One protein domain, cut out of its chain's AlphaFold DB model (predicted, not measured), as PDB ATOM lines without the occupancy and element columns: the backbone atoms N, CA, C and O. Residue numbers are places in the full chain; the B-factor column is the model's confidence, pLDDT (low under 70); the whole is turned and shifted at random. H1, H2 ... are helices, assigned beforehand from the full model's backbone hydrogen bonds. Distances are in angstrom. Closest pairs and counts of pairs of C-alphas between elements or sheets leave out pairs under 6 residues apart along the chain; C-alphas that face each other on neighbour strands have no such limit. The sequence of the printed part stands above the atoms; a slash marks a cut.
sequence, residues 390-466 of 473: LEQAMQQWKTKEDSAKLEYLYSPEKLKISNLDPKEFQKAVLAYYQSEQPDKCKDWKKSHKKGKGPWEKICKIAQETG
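What this domain is: This is residues 390 to 466 of the 473 residues of an uncharacterized protein of Candidatus Brocadiae bacterium (UniProt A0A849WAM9). The longest helix, H4, runs along one side of this small all-helix domain, and the shorter helices are packed mostly at crossed angles: H1 and the short H3 pack on the first part of H4, with H2 beside them, while H5 turns off at a corner beyond its last residues. H6 folds back from H5, and its last residue, Thr 465, comes to H4 at Lys 427. The printed part has 77 residues with six named helices, H1 to H6 in order along the chain, and no named strand. It is compact, with a radius of gyration of the C-alphas of 12.2 A, yet elongated in outline, spanning 39 by 24 by 21 A.

Where its parts are: H1, residues 390 to 398, begins at C-alpha 390 (-46.211, -16.470, -46.492) and is 12.2 A long from first to last C-alpha. H2, residues 402 to 410, is 13.3 A long, and H3, residues 412 to 415, is 5.8 A. H4, residues 422 to 435, is 20.2 A long and begins at C-alpha 422 (-40.447, -23.272, -45.531). H5, residues 438 to 448, is 15.7 A long. H6, residues 455 to 465, is 15.1 A long and ends at C-alpha 465 (-34.495, -20.132, -38.763).

How they stand to each other: H4 is the hub, touching the five other helices. With residues 424 to 429 alone it touches H1 at a steep tilt of 54 degrees, the same way; their closest C-alphas, of Leu 390 and Phe 425, are 6.0 A apart. H3 touches H4 residues 422 to 426 alone, closest at the C-alphas of Pro 412 and Pro 422, 5.6 A. H2 and H4 only just touch, with 3 pairs of C-alphas within 8 A, the closest being Leu 409 and Gln 426 at 5.9 A. H1 and H2 form a helical hairpin at a shallow tilt of 32 degrees, opposite ways, and only just touch, with 3 pairs within 8 A; the closest C-alphas are those of Trp 397 and Lys 405, 6.4 A. H6 touches H4 at a steep tilt of 59 degrees, opposite ways, with the closest C-alphas, of Lys 427 and Thr 465, 5.7 A apart. H4 and H5 touch only at the corner, and only just, with 3 pairs within 8 A; the closest C-alphas are Tyr 433 and Cys 441, 6.8 A, and the lines are about perpendicular at 75 degrees. H5 touches H6, closest at the C-alphas of Trp 444 and Trp 455, 5.4 A. H1 is apart from H5 and H6. In H1, H4, H5 and H6 every O i to N i+4 pair is within hydrogen-bond range; in H2 it is 3 of 5, and H3 is too short for such a pair.

The domain as a whole: The C-alphas farthest apart, of Ser 418 and Lys 450, are 38.7 A apart. The printed part has no cut, and no link is long. Residues 435 to 440, of which 438 to 440 belong to H5, stand free. The mean pLDDT of the printed part is 87.0, and no printed residue is under 70.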
ATOM      1  N   LEU A 390     -46.370 -16.437 -47.946       91.56
ATOM      2  CA  LEU A 390     -46.211 -16.470 -46.492       91.56
ATOM      3  C   LEU A 390     -47.507 -16.104 -45.751       91.56
ATOM      4  O   LEU A 390     -47.888 -16.781 -44.796       91.56
ATOM      5  N   GLU A 391     -48.208 -15.060 -46.186       90.12
ATOM      6  CA  GLU A 391     -49.484 -14.648 -45.592       90.12
ATOM      7  C   GLU A 391     -50.582 -15.695 -45.818       90.12
ATOM      8  O   GLU A 391     -51.309 -16.022 -44.875       90.12
ATOM      9  N   GLN A 392     -50.654 -16.285 -47.019       90.00
ATOM     10  CA  GLN A 392     -51.541 -17.416 -47.318       90.00
ATOM     11  C   GLN A 392     -51.273 -18.585 -46.364       90.00
ATOM     12  O   GLN A 392     -52.202 -19.136 -45.763       90.00
ATOM     13  N   ALA A 393     -49.996 -18.925 -46.168       90.56
ATOM     14  CA  ALA A 393     -49.563 -20.004 -45.290       90.56
ATOM     15  C   ALA A 393     -49.929 -19.734 -43.833       90.56
ATOM     16  O   ALA A 393     -50.504 -20.597 -43.166       90.56
ATOM     17  N   MET A 394     -49.672 -18.518 -43.349       92.19
ATOM     18  CA  MET A 394     -50.014 -18.098 -41.993       92.19
ATOM     19  C   MET A 394     -51.526 -18.090 -41.759       92.19
ATOM     20  O   MET A 394     -51.985 -18.541 -40.706       92.19
ATOM     21  N   GLN A 395     -52.323 -17.625 -42.722       89.38
ATOM     22  CA  GLN A 395     -53.780 -17.616 -42.609       89.38
ATOM     23  C   GLN A 395     -54.354 -19.041 -42.628       89.38
ATOM     24  O   GLN A 395     -55.159 -19.384 -41.760       89.38
ATOM     25  N   GLN A 396     -53.892 -19.903 -43.541       89.00
ATOM     26  CA  GLN A 396     -54.289 -21.313 -43.593       89.00
ATOM     27  C   GLN A 396     -53.900 -22.051 -42.305       89.00
ATOM     28  O   GLN A 396     -54.711 -22.792 -41.752       89.00
ATOM     29  N   TRP A 397     -52.695 -21.811 -41.786       92.81
ATOM     30  CA  TRP A 397     -52.194 -22.408 -40.550       92.81
ATOM     31  C   TRP A 397     -52.991 -21.981 -39.305       92.81
ATOM     32  O   TRP A 397     -53.338 -22.828 -38.477       92.81
ATOM     33  N   LYS A 398     -53.366 -20.699 -39.187       89.31
ATOM     34  CA  LYS A 398     -54.155 -20.183 -38.049       89.31
ATOM     35  C   LYS A 398     -55.521 -20.862 -37.902       89.31
ATOM     36  O   LYS A 398     -55.983 -21.024 -36.775       89.31
ATOM     37  N   THR A 399     -56.129 -21.293 -39.012       88.50
ATOM     38  CA  THR A 399     -57.439 -21.976 -39.029       88.50
ATOM     39  C   THR A 399     -57.391 -23.461 -38.654       88.50
ATOM     40  O   THR A 399     -58.441 -24.082 -38.503       88.50
ATOM     41  N   LYS A 400     -56.198 -24.055 -38.514       88.62
ATOM     42  CA  LYS A 400     -56.045 -25.468 -38.144       88.62
ATOM     43  C   LYS A 400     -56.299 -25.694 -36.655       88.62
ATOM     44  O   LYS A 400     -56.094 -24.804 -35.832       88.62
ATOM     45  N   GLU A 401     -56.685 -26.914 -36.306       86.88
ATOM     46  CA  GLU A 401     -56.717 -27.348 -34.910       86.88
ATOM     47  C   GLU A 401     -55.298 -27.429 -34.328       86.88
ATOM     48  O   GLU A 401     -54.314 -27.617 -35.050       86.88
ATOM     49  N   ASP A 402     -55.179 -27.292 -33.008       78.62
ATOM     50  CA  ASP A 402     -53.884 -27.188 -32.328       78.62
ATOM     51  C   ASP A 402     -52.989 -28.427 -32.502       78.62
ATOM     52  O   ASP A 402     -51.768 -28.288 -32.602       78.62
ATOM     53  N   SER A 403     -53.579 -29.621 -32.607       77.62
ATOM     54  CA  SER A 403     -52.865 -30.874 -32.897       77.62
ATOM     55  C   SER A 403     -52.183 -30.847 -34.271       77.62
ATOM     56  O   SER A 403     -51.034 -31.268 -34.402       77.62
ATOM     57  N   ALA A 404     -52.852 -30.280 -35.278       81.31
ATOM     58  CA  ALA A 404     -52.350 -30.177 -36.644       81.31
ATOM     59  C   ALA A 404     -51.363 -29.010 -36.827       81.31
ATOM     60  O   ALA A 404     -50.455 -29.089 -37.653       81.31
ATOM     61  N   LYS A 405     -51.479 -27.923 -36.048       88.44
ATOM     62  CA  LYS A 405     -50.580 -26.754 -36.156       88.44
ATOM     63  C   LYS A 405     -49.102 -27.099 -35.979       88.44
ATOM     64  O   LYS A 405     -48.271 -26.509 -36.669       88.44
ATOM     65  N   LEU A 406     -48.776 -28.018 -35.069       86.38
ATOM     66  CA  LEU A 406     -47.401 -28.490 -34.860       86.38
ATOM     67  C   LEU A 406     -46.907 -29.336 -36.035       86.38
ATOM     68  O   LEU A 406     -45.756 -29.217 -36.437       86.38
ATOM     69  N   GLU A 407     -47.782 -30.143 -36.628       86.81
ATOM     70  CA  GLU A 407     -47.446 -30.957 -37.794       86.81
ATOM     71  C   GLU A 407     -47.076 -30.091 -39.005       86.81
ATOM     72  O   GLU A 407     -46.073 -30.355 -39.661       86.81
ATOM     73  N   TYR A 408     -47.831 -29.018 -39.263       88.31
ATOM     74  CA  TYR A 408     -47.513 -28.065 -40.331       88.31
ATOM     75  C   TYR A 408     -46.259 -27.229 -40.041       88.31
ATOM     76  O   TYR A 408     -45.565 -26.853 -40.977       88.31
ATOM     77  N   LEU A 409     -45.934 -26.962 -38.769       89.00
ATOM     78  CA  LEU A 409     -44.660 -26.332 -38.398       89.00
ATOM     79  C   LEU A 409     -43.469 -27.248 -38.737       89.00
ATOM     80  O   LEU A 409     -42.431 -26.772 -39.191       89.00
ATOM     81  N   TYR A 410     -43.616 -28.559 -38.532       89.88
ATOM     82  CA  TYR A 410     -42.571 -29.544 -38.829       89.88
ATOM     83  C   TYR A 410     -42.461 -29.888 -40.314       89.88
ATOM     84  O   TYR A 410     -41.365 -30.188 -40.777       89.88
ATOM     85  N   SER A 411     -43.579 -29.823 -41.035       88.88
ATOM     86  CA  SER A 411     -43.684 -30.146 -42.458       88.88
ATOM     87  C   SER A 411     -44.472 -29.066 -43.215       88.88
ATOM     88  O   SER A 411     -45.641 -29.295 -43.562       88.88
ATOM     89  N   PRO A 412     -43.876 -27.882 -43.473       88.00
ATOM     90  CA  PRO A 412     -44.537 -26.783 -44.185       88.00
ATOM     91  C   PRO A 412     -45.049 -27.171 -45.581       88.00
ATOM     92  O   PRO A 412     -46.077 -26.666 -46.031       88.00
ATOM     93  N   GLU A 413     -44.405 -28.136 -46.240       85.69
ATOM     94  CA  GLU A 413     -44.784 -28.688 -47.545       85.69
ATOM     95  C   GLU A 413     -46.216 -29.251 -47.583       85.69
ATOM     96  O   GLU A 413     -46.869 -29.253 -48.631       85.69
ATOM     97  N   LYS A 414     -46.767 -29.654 -46.429       86.00
ATOM     98  CA  LYS A 414     -48.153 -30.134 -46.318       86.00
ATOM     99  C   LYS A 414     -49.194 -29.038 -46.562       86.00
ATOM    100  O   LYS A 414     -50.360 -29.368 -46.786       86.00
ATOM    101  N   LEU A 415     -48.810 -27.757 -46.532       83.81
ATOM    102  CA  LEU A 415     -49.709 -26.636 -46.831       83.81
ATOM    103  C   LEU A 415     -50.040 -26.523 -48.324       83.81
ATOM    104  O   LEU A 415     -51.085 -25.960 -48.645       83.81
ATOM    105  N   LYS A 416     -49.216 -27.111 -49.208       86.00
ATOM    106  CA  LYS A 416     -49.381 -27.085 -50.675       86.00
ATOM    107  C   LYS A 416     -49.514 -25.668 -51.261       86.00
ATOM    108  O   LYS A 416     -50.288 -25.457 -52.190       86.00
ATOM    109  N   ILE A 417     -48.757 -24.710 -50.727       85.00
ATOM    110  CA  ILE A 417     -48.700 -23.332 -51.236       85.00
ATOM    111  C   ILE A 417     -47.482 -23.198 -52.149       85.00
ATOM    112  O   ILE A 417     -46.355 -23.486 -51.743       85.00
ATOM    113  N   SER A 418     -47.710 -22.792 -53.396       84.62
ATOM    114  CA  SER A 418     -46.650 -22.596 -54.388       84.62
ATOM    115  C   SER A 418     -45.717 -21.451 -53.984       84.62
ATOM    116  O   SER A 418     -46.179 -20.414 -53.519       84.62
ATOM    117  N   ASN A 419     -44.410 -21.622 -54.212       85.94
ATOM    118  CA  ASN A 419     -43.371 -20.616 -53.939       85.94
ATOM    119  C   ASN A 419     -43.266 -20.166 -52.466       85.94
ATOM    120  O   ASN A 419     -42.745 -19.088 -52.191       85.94
ATOM    121  N   LEU A 420     -43.752 -20.972 -51.517       89.69
ATOM    122  CA  LEU A 420     -43.542 -20.735 -50.091       89.69
ATOM    123  C   LEU A 420     -42.121 -21.153 -49.687       89.69
ATOM    124  O   LEU A 420     -41.760 -22.312 -49.891       89.69
ATOM    125  N   ASP A 421     -41.354 -20.258 -49.058       91.69
ATOM    126  CA  ASP A 421     -40.125 -20.640 -48.354       91.69
ATOM    127  C   ASP A 421     -40.487 -21.289 -46.999       91.69
ATOM    128  O   ASP A 421     -41.055 -20.622 -46.120       91.69
ATOM    129  N   PRO A 422     -40.166 -22.583 -46.786       90.94
ATOM    130  CA  PRO A 422     -40.447 -23.272 -45.531       90.94
ATOM    131  C   PRO A 422     -39.836 -22.589 -44.301       90.94
ATOM    132  O   PRO A 422     -40.459 -22.590 -43.237       90.94
ATOM    133  N   LYS A 423     -38.644 -21.987 -44.426       90.69
ATOM    134  CA  LYS A 423     -37.947 -21.348 -43.301       90.69
ATOM    135  C   LYS A 423     -38.594 -20.024 -42.913       90.69
ATOM    136  O   LYS A 423     -38.728 -19.750 -41.720       90.69
ATOM    137  N   GLU A 424     -39.033 -19.230 -43.890       91.75
ATOM    138  CA  GLU A 424     -39.783 -17.996 -43.618       91.75
ATOM    139  C   GLU A 424     -41.107 -18.295 -42.911       91.75
ATOM    140  O   GLU A 424     -41.441 -17.643 -41.919       91.75
ATOM    141  N   PHE A 425     -41.819 -19.338 -43.349       93.81
ATOM    142  CA  PHE A 425     -43.041 -19.794 -42.690       93.81
ATOM    143  C   PHE A 425     -42.796 -20.239 -41.245       93.81
ATOM    144  O   PHE A 425     -43.471 -19.773 -40.325       93.81
ATOM    145  N   GLN A 426     -41.810 -21.110 -41.020       93.50
ATOM    146  CA  GLN A 426     -41.468 -21.597 -39.682       93.50
ATOM    147  C   GLN A 426     -41.082 -20.452 -38.742       93.50
ATOM    148  O   GLN A 426     -41.551 -20.403 -37.602       93.50
ATOM    149  N   LYS A 427     -40.294 -19.488 -39.232       92.94
ATOM    150  CA  LYS A 427     -39.928 -18.281 -38.487       92.94
ATOM    151  C   LYS A 427     -41.161 -17.460 -38.099       92.94
ATOM    152  O   LYS A 427     -41.293 -17.074 -36.939       92.94
ATOM    153  N   ALA A 428     -42.082 -17.230 -39.035       92.31
ATOM    154  CA  ALA A 428     -43.311 -16.477 -38.784       92.31
ATOM    155  C   ALA A 428     -44.243 -17.174 -37.773       92.31
ATOM    156  O   ALA A 428     -44.815 -16.517 -36.902       92.31
ATOM    157  N   VAL A 429     -44.360 -18.506 -37.834       93.19
ATOM    158  CA  VAL A 429     -45.140 -19.296 -36.866       93.19
ATOM    159  C   VAL A 429     -44.546 -19.208 -35.459       93.19
ATOM    160  O   VAL A 429     -45.281 -19.015 -34.489       93.19
ATOM    161  N   LEU A 430     -43.224 -19.335 -35.327       91.62
ATOM    162  CA  LEU A 430     -42.550 -19.238 -34.031       91.62
ATOM    163  C   LEU A 430     -42.655 -17.828 -33.438       91.62
ATOM    164  O   LEU A 430     -42.930 -17.702 -32.244       91.62
ATOM    165  N   ALA A 431     -42.539 -16.785 -34.265       91.00
ATOM    166  CA  ALA A 431     -42.759 -15.402 -33.846       91.00
ATOM    167  C   ALA A 431     -44.195 -15.183 -33.338       91.00
ATOM    168  O   ALA A 431     -44.385 -14.605 -32.269       91.00
ATOM    169  N   TYR A 432     -45.199 -15.720 -34.043       92.31
ATOM    170  CA  TYR A 432     -46.597 -15.676 -33.605       92.31
ATOM    171  C   TYR A 432     -46.797 -16.344 -32.238       92.31
ATOM    172  O   TYR A 432     -47.495 -15.807 -31.385       92.31
ATOM    173  N   TYR A 433     -46.183 -17.504 -31.990       90.50
ATOM    174  CA  TYR A 433     -46.290 -18.152 -30.681       90.50
ATOM    175  C   TYR A 433     -45.598 -17.361 -29.562       90.50
ATOM    176  O   TYR A 433     -46.058 -17.406 -28.424       90.50
ATOM    177  N   GLN A 434     -44.525 -16.625 -29.858       88.38
ATOM    178  CA  GLN A 434     -43.870 -15.764 -28.870       88.38
ATOM    179  C   GLN A 434     -44.699 -14.534 -28.512       88.38
ATOM    180  O   GLN A 434     -44.766 -14.193 -27.331       88.38
ATOM    181  N   SER A 435     -45.309 -13.879 -29.503       89.06
ATOM    182  CA  SER A 435     -46.073 -12.650 -29.278       89.06
ATOM    183  C   SER A 435     -47.511 -12.923 -28.834       89.06
ATOM    184  O   SER A 435     -47.954 -12.376 -27.830       89.06
ATOM    185  N   GLU A 436     -48.227 -13.801 -29.539       88.56
ATOM    186  CA  GLU A 436     -49.676 -13.976 -29.383       88.56
ATOM    187  C   GLU A 436     -50.059 -15.136 -28.454       88.56
ATOM    188  O   GLU A 436     -51.177 -15.170 -27.944       88.56
ATOM    189  N   GLN A 437     -49.183 -16.131 -28.255       88.19
ATOM    190  CA  GLN A 437     -49.480 -17.322 -27.434       88.19
ATOM    191  C   GLN A 437     -48.321 -17.737 -26.501       88.19
ATOM    192  O   GLN A 437     -47.924 -18.911 -26.492       88.19
ATOM    193  N   PRO A 438     -47.798 -16.824 -25.660       87.12
ATOM    194  CA  PRO A 438     -46.626 -17.084 -24.822       87.12
ATOM    195  C   PRO A 438     -46.838 -18.212 -23.801       87.12
ATOM    196  O   PRO A 438     -45.889 -18.906 -23.434       87.12
ATOM    197  N   ASP A 439     -48.073 -18.439 -23.352       86.94
ATOM    198  CA  ASP A 439     -48.372 -19.490 -22.375       86.94
ATOM    199  C   ASP A 439     -48.225 -20.899 -22.964       86.94
ATOM    200  O   ASP A 439     -47.685 -21.781 -22.297       86.94
ATOM    201  N   LYS A 440     -48.535 -21.096 -24.256       85.50
ATOM    202  CA  LYS A 440     -48.248 -22.371 -24.936       85.50
ATOM    203  C   LYS A 440     -46.754 -22.661 -25.009       85.50
ATOM    204  O   LYS A 440     -46.341 -23.806 -24.822       85.50
ATOM    205  N   CYS A 441     -45.930 -21.636 -25.230       83.25
ATOM    206  CA  CYS A 441     -44.475 -21.786 -25.200       83.25
ATOM    207  C   CYS A 441     -43.992 -22.254 -23.817       83.25
ATOM    208  O   CYS A 441     -43.155 -23.155 -23.730       83.25
ATOM    209  N   LYS A 442     -44.555 -21.703 -22.731       85.00
ATOM    210  CA  LYS A 442     -44.250 -22.143 -21.358       85.00
ATOM    211  C   LYS A 442     -44.682 -23.590 -21.121       85.00
ATOM    212  O   LYS A 442     -43.915 -24.358 -20.538       85.00
ATOM    213  N   ASP A 443     -45.858 -23.981 -21.602       85.38
ATOM    214  CA  ASP A 443     -46.380 -25.342 -21.451       85.38
ATOM    215  C   ASP A 443     -45.538 -26.380 -22.191       85.38
ATOM    216  O   ASP A 443     -45.233 -27.447 -21.644       85.38
ATOM    217  N   TRP A 444     -45.088 -26.066 -23.408       86.56
ATOM    218  CA  TRP A 444     -44.161 -26.920 -24.146       86.56
ATOM    219  C   TRP A 444     -42.825 -27.070 -23.416       86.56
ATOM    220  O   TRP A 444     -42.350 -28.196 -23.251       86.56
ATOM    221  N   LYS A 445     -42.264 -25.972 -22.890       83.50
ATOM    222  CA  LYS A 445     -41.024 -25.993 -22.099       83.50
ATOM    223  C   LYS A 445     -41.180 -26.801 -20.803       83.50
ATOM    224  O   LYS A 445     -40.310 -27.598 -20.455       83.50
ATOM    225  N   LYS A 446     -42.309 -26.659 -20.103       83.81
ATOM    226  CA  LYS A 446     -42.628 -27.414 -18.878       83.81
ATOM    227  C   LYS A 446     -42.827 -28.904 -19.155       83.81
ATOM    228  O   LYS A 446     -42.385 -29.735 -18.365       83.81
ATOM    229  N   SER A 447     -43.467 -29.243 -20.273       81.44
ATOM    230  CA  SER A 447     -43.646 -30.631 -20.715       81.44
ATOM    231  C   SER A 447     -42.302 -31.293 -21.016       81.44
ATOM    232  O   SER A 447     -42.086 -32.442 -20.630       81.44
ATOM    233  N   HIS A 448     -41.368 -30.546 -21.612       82.06
ATOM    234  CA  HIS A 448     -40.032 -31.045 -21.934       82.06
ATOM    235  C   HIS A 448     -39.218 -31.409 -20.692       82.06
ATOM    236  O   HIS A 448     -38.590 -32.463 -20.669       82.06
ATOM    237  N   LYS A 449     -39.330 -30.627 -19.606       77.88
ATOM    238  CA  LYS A 449     -38.732 -30.965 -18.296       77.88
ATOM    239  C   LYS A 449     -39.275 -32.273 -17.697       77.88
ATOM    240  O   LYS A 449     -38.668 -32.828 -16.792       77.88
ATOM    241  N   LYS A 450     -40.400 -32.784 -18.212       77.19
ATOM    242  CA  LYS A 450     -40.994 -34.087 -17.867       77.19
ATOM    243  C   LYS A 450     -40.728 -35.170 -18.926       77.19
ATOM    244  O   LYS A 450     -41.413 -36.191 -18.933       77.19
ATOM    245  N   GLY A 451     -39.789 -34.938 -19.848       75.44
ATOM    246  CA  GLY A 451     -39.408 -35.875 -20.911       75.44
ATOM    247  C   GLY A 451     -40.426 -36.019 -22.049       75.44
ATOM    248  O   GLY A 451     -40.387 -37.010 -22.771       75.44
ATOM    249  N   LYS A 452     -41.374 -35.080 -22.207       73.94
ATOM    250  CA  LYS A 452     -42.448 -35.152 -23.218       73.94
ATOM    251  C   LYS A 452     -42.635 -33.824 -23.962       73.94
ATOM    252  O   LYS A 452     -42.267 -32.763 -23.477       73.94
ATOM    253  N   GLY A 453     -43.292 -33.857 -25.119       75.12
ATOM    254  CA  GLY A 453     -43.767 -32.652 -25.809       75.12
ATOM    255  C   GLY A 453     -42.840 -32.097 -26.903       75.12
ATOM    256  O   GLY A 453     -41.765 -32.636 -27.159       75.12
ATOM    257  N   PRO A 454     -43.275 -31.028 -27.592       85.94
ATOM    258  CA  PRO A 454     -42.709 -30.609 -28.879       85.94
ATOM    259  C   PRO A 454     -41.445 -29.738 -28.785       85.94
ATOM    260  O   PRO A 454     -40.863 -29.401 -29.817       85.94
ATOM    261  N   TRP A 455     -41.029 -29.355 -27.571       87.06
ATOM    262  CA  TRP A 455     -40.029 -28.308 -27.320       87.06
ATOM    263  C   TRP A 455     -38.681 -28.562 -27.996       87.06
ATOM    264  O   TRP A 455     -38.119 -27.661 -28.604       87.06
ATOM    265  N   GLU A 456     -38.182 -29.797 -27.958       85.12
ATOM    266  CA  GLU A 456     -36.878 -30.138 -28.535       85.12
ATOM    267  C   GLU A 456     -36.829 -29.917 -30.053       85.12
ATOM    268  O   GLU A 456     -35.877 -29.333 -30.571       85.12
ATOM    269  N   LYS A 457     -37.889 -30.325 -30.762       85.75
ATOM    270  CA  LYS A 457     -38.022 -30.089 -32.205       85.75
ATOM    271  C   LYS A 457     -38.193 -28.603 -32.516       85.75
ATOM    272  O   LYS A 457     -37.636 -28.127 -33.498       85.75
ATOM    273  N   ILE A 458     -38.923 -27.871 -31.673       88.56
ATOM    274  CA  ILE A 458     -39.118 -26.422 -31.818       88.56
ATOM    275  C   ILE A 458     -37.791 -25.668 -31.668       88.56
ATOM    276  O   ILE A 458     -37.490 -24.833 -32.514       88.56
ATOM    277  N   CYS A 459     -36.969 -25.990 -30.663       86.94
ATOM    278  CA  CYS A 459     -35.653 -25.365 -30.486       86.94
ATOM    279  C   CYS A 459     -34.733 -25.610 -31.690       86.94
ATOM    280  O   CYS A 459     -34.027 -24.698 -32.115       86.94
ATOM    281  N   LYS A 460     -34.771 -26.814 -32.280       87.56
ATOM    282  CA  LYS A 460     -33.997 -27.127 -33.491       87.56
ATOM    283  C   LYS A 460     -34.411 -26.240 -34.673       87.56
ATOM    284  O   LYS A 460     -33.560 -25.616 -35.297       87.56
ATOM    285  N   ILE A 461     -35.716 -26.123 -34.927       88.00
ATOM    286  CA  ILE A 461     -36.253 -25.265 -35.997       88.00
ATOM    287  C   ILE A 461     -35.947 -23.789 -35.718       88.00
ATOM    288  O   ILE A 461     -35.611 -23.038 -36.633       88.00
ATOM    289  N   ALA A 462     -36.013 -23.359 -34.457       88.50
ATOM    290  CA  ALA A 462     -35.710 -21.987 -34.077       88.50
ATOM    291  C   ALA A 462     -34.244 -21.613 -34.350       88.50
ATOM    292  O   ALA A 462     -33.964 -20.531 -34.868       88.50
ATOM    293  N   GLN A 463     -33.318 -22.537 -34.078       88.19
ATOM    294  CA  GLN A 463     -31.902 -22.380 -34.398       88.19
ATOM    295  C   GLN A 463     -31.665 -22.309 -35.916       88.19
ATOM    296  O   GLN A 463     -30.922 -21.448 -36.380       88.19
ATOM    297  N   GLU A 464     -32.330 -23.166 -36.697       88.00
ATOM    298  CA  GLU A 464     -32.214 -23.215 -38.166       88.00
ATOM    299  C   GLU A 464     -32.829 -21.995 -38.880       88.00
ATOM    300  O   GLU A 464     -32.418 -21.658 -39.994       88.00
ATOM    301  N   THR A 465     -33.799 -21.330 -38.247       87.62
ATOM    302  CA  THR A 465     -34.495 -20.132 -38.763       87.62
ATOM    303  C   THR A 465     -33.976 -18.815 -38.169       87.62
ATOM    304  O   THR A 465     -34.379 -17.733 -38.608       87.62
ATOM    305  N   GLY A 466     -33.066 -18.888 -37.190       85.12
ATOM    306  CA  GLY A 466     -32.442 -17.730 -36.549       85.12
ATOM    307  C   GLY A 466     -33.382 -16.914 -35.655       85.12
ATOM    308  O   GLY A 466     -33.176 -15.711 -35.503       85.12
TER     309      GLY A 466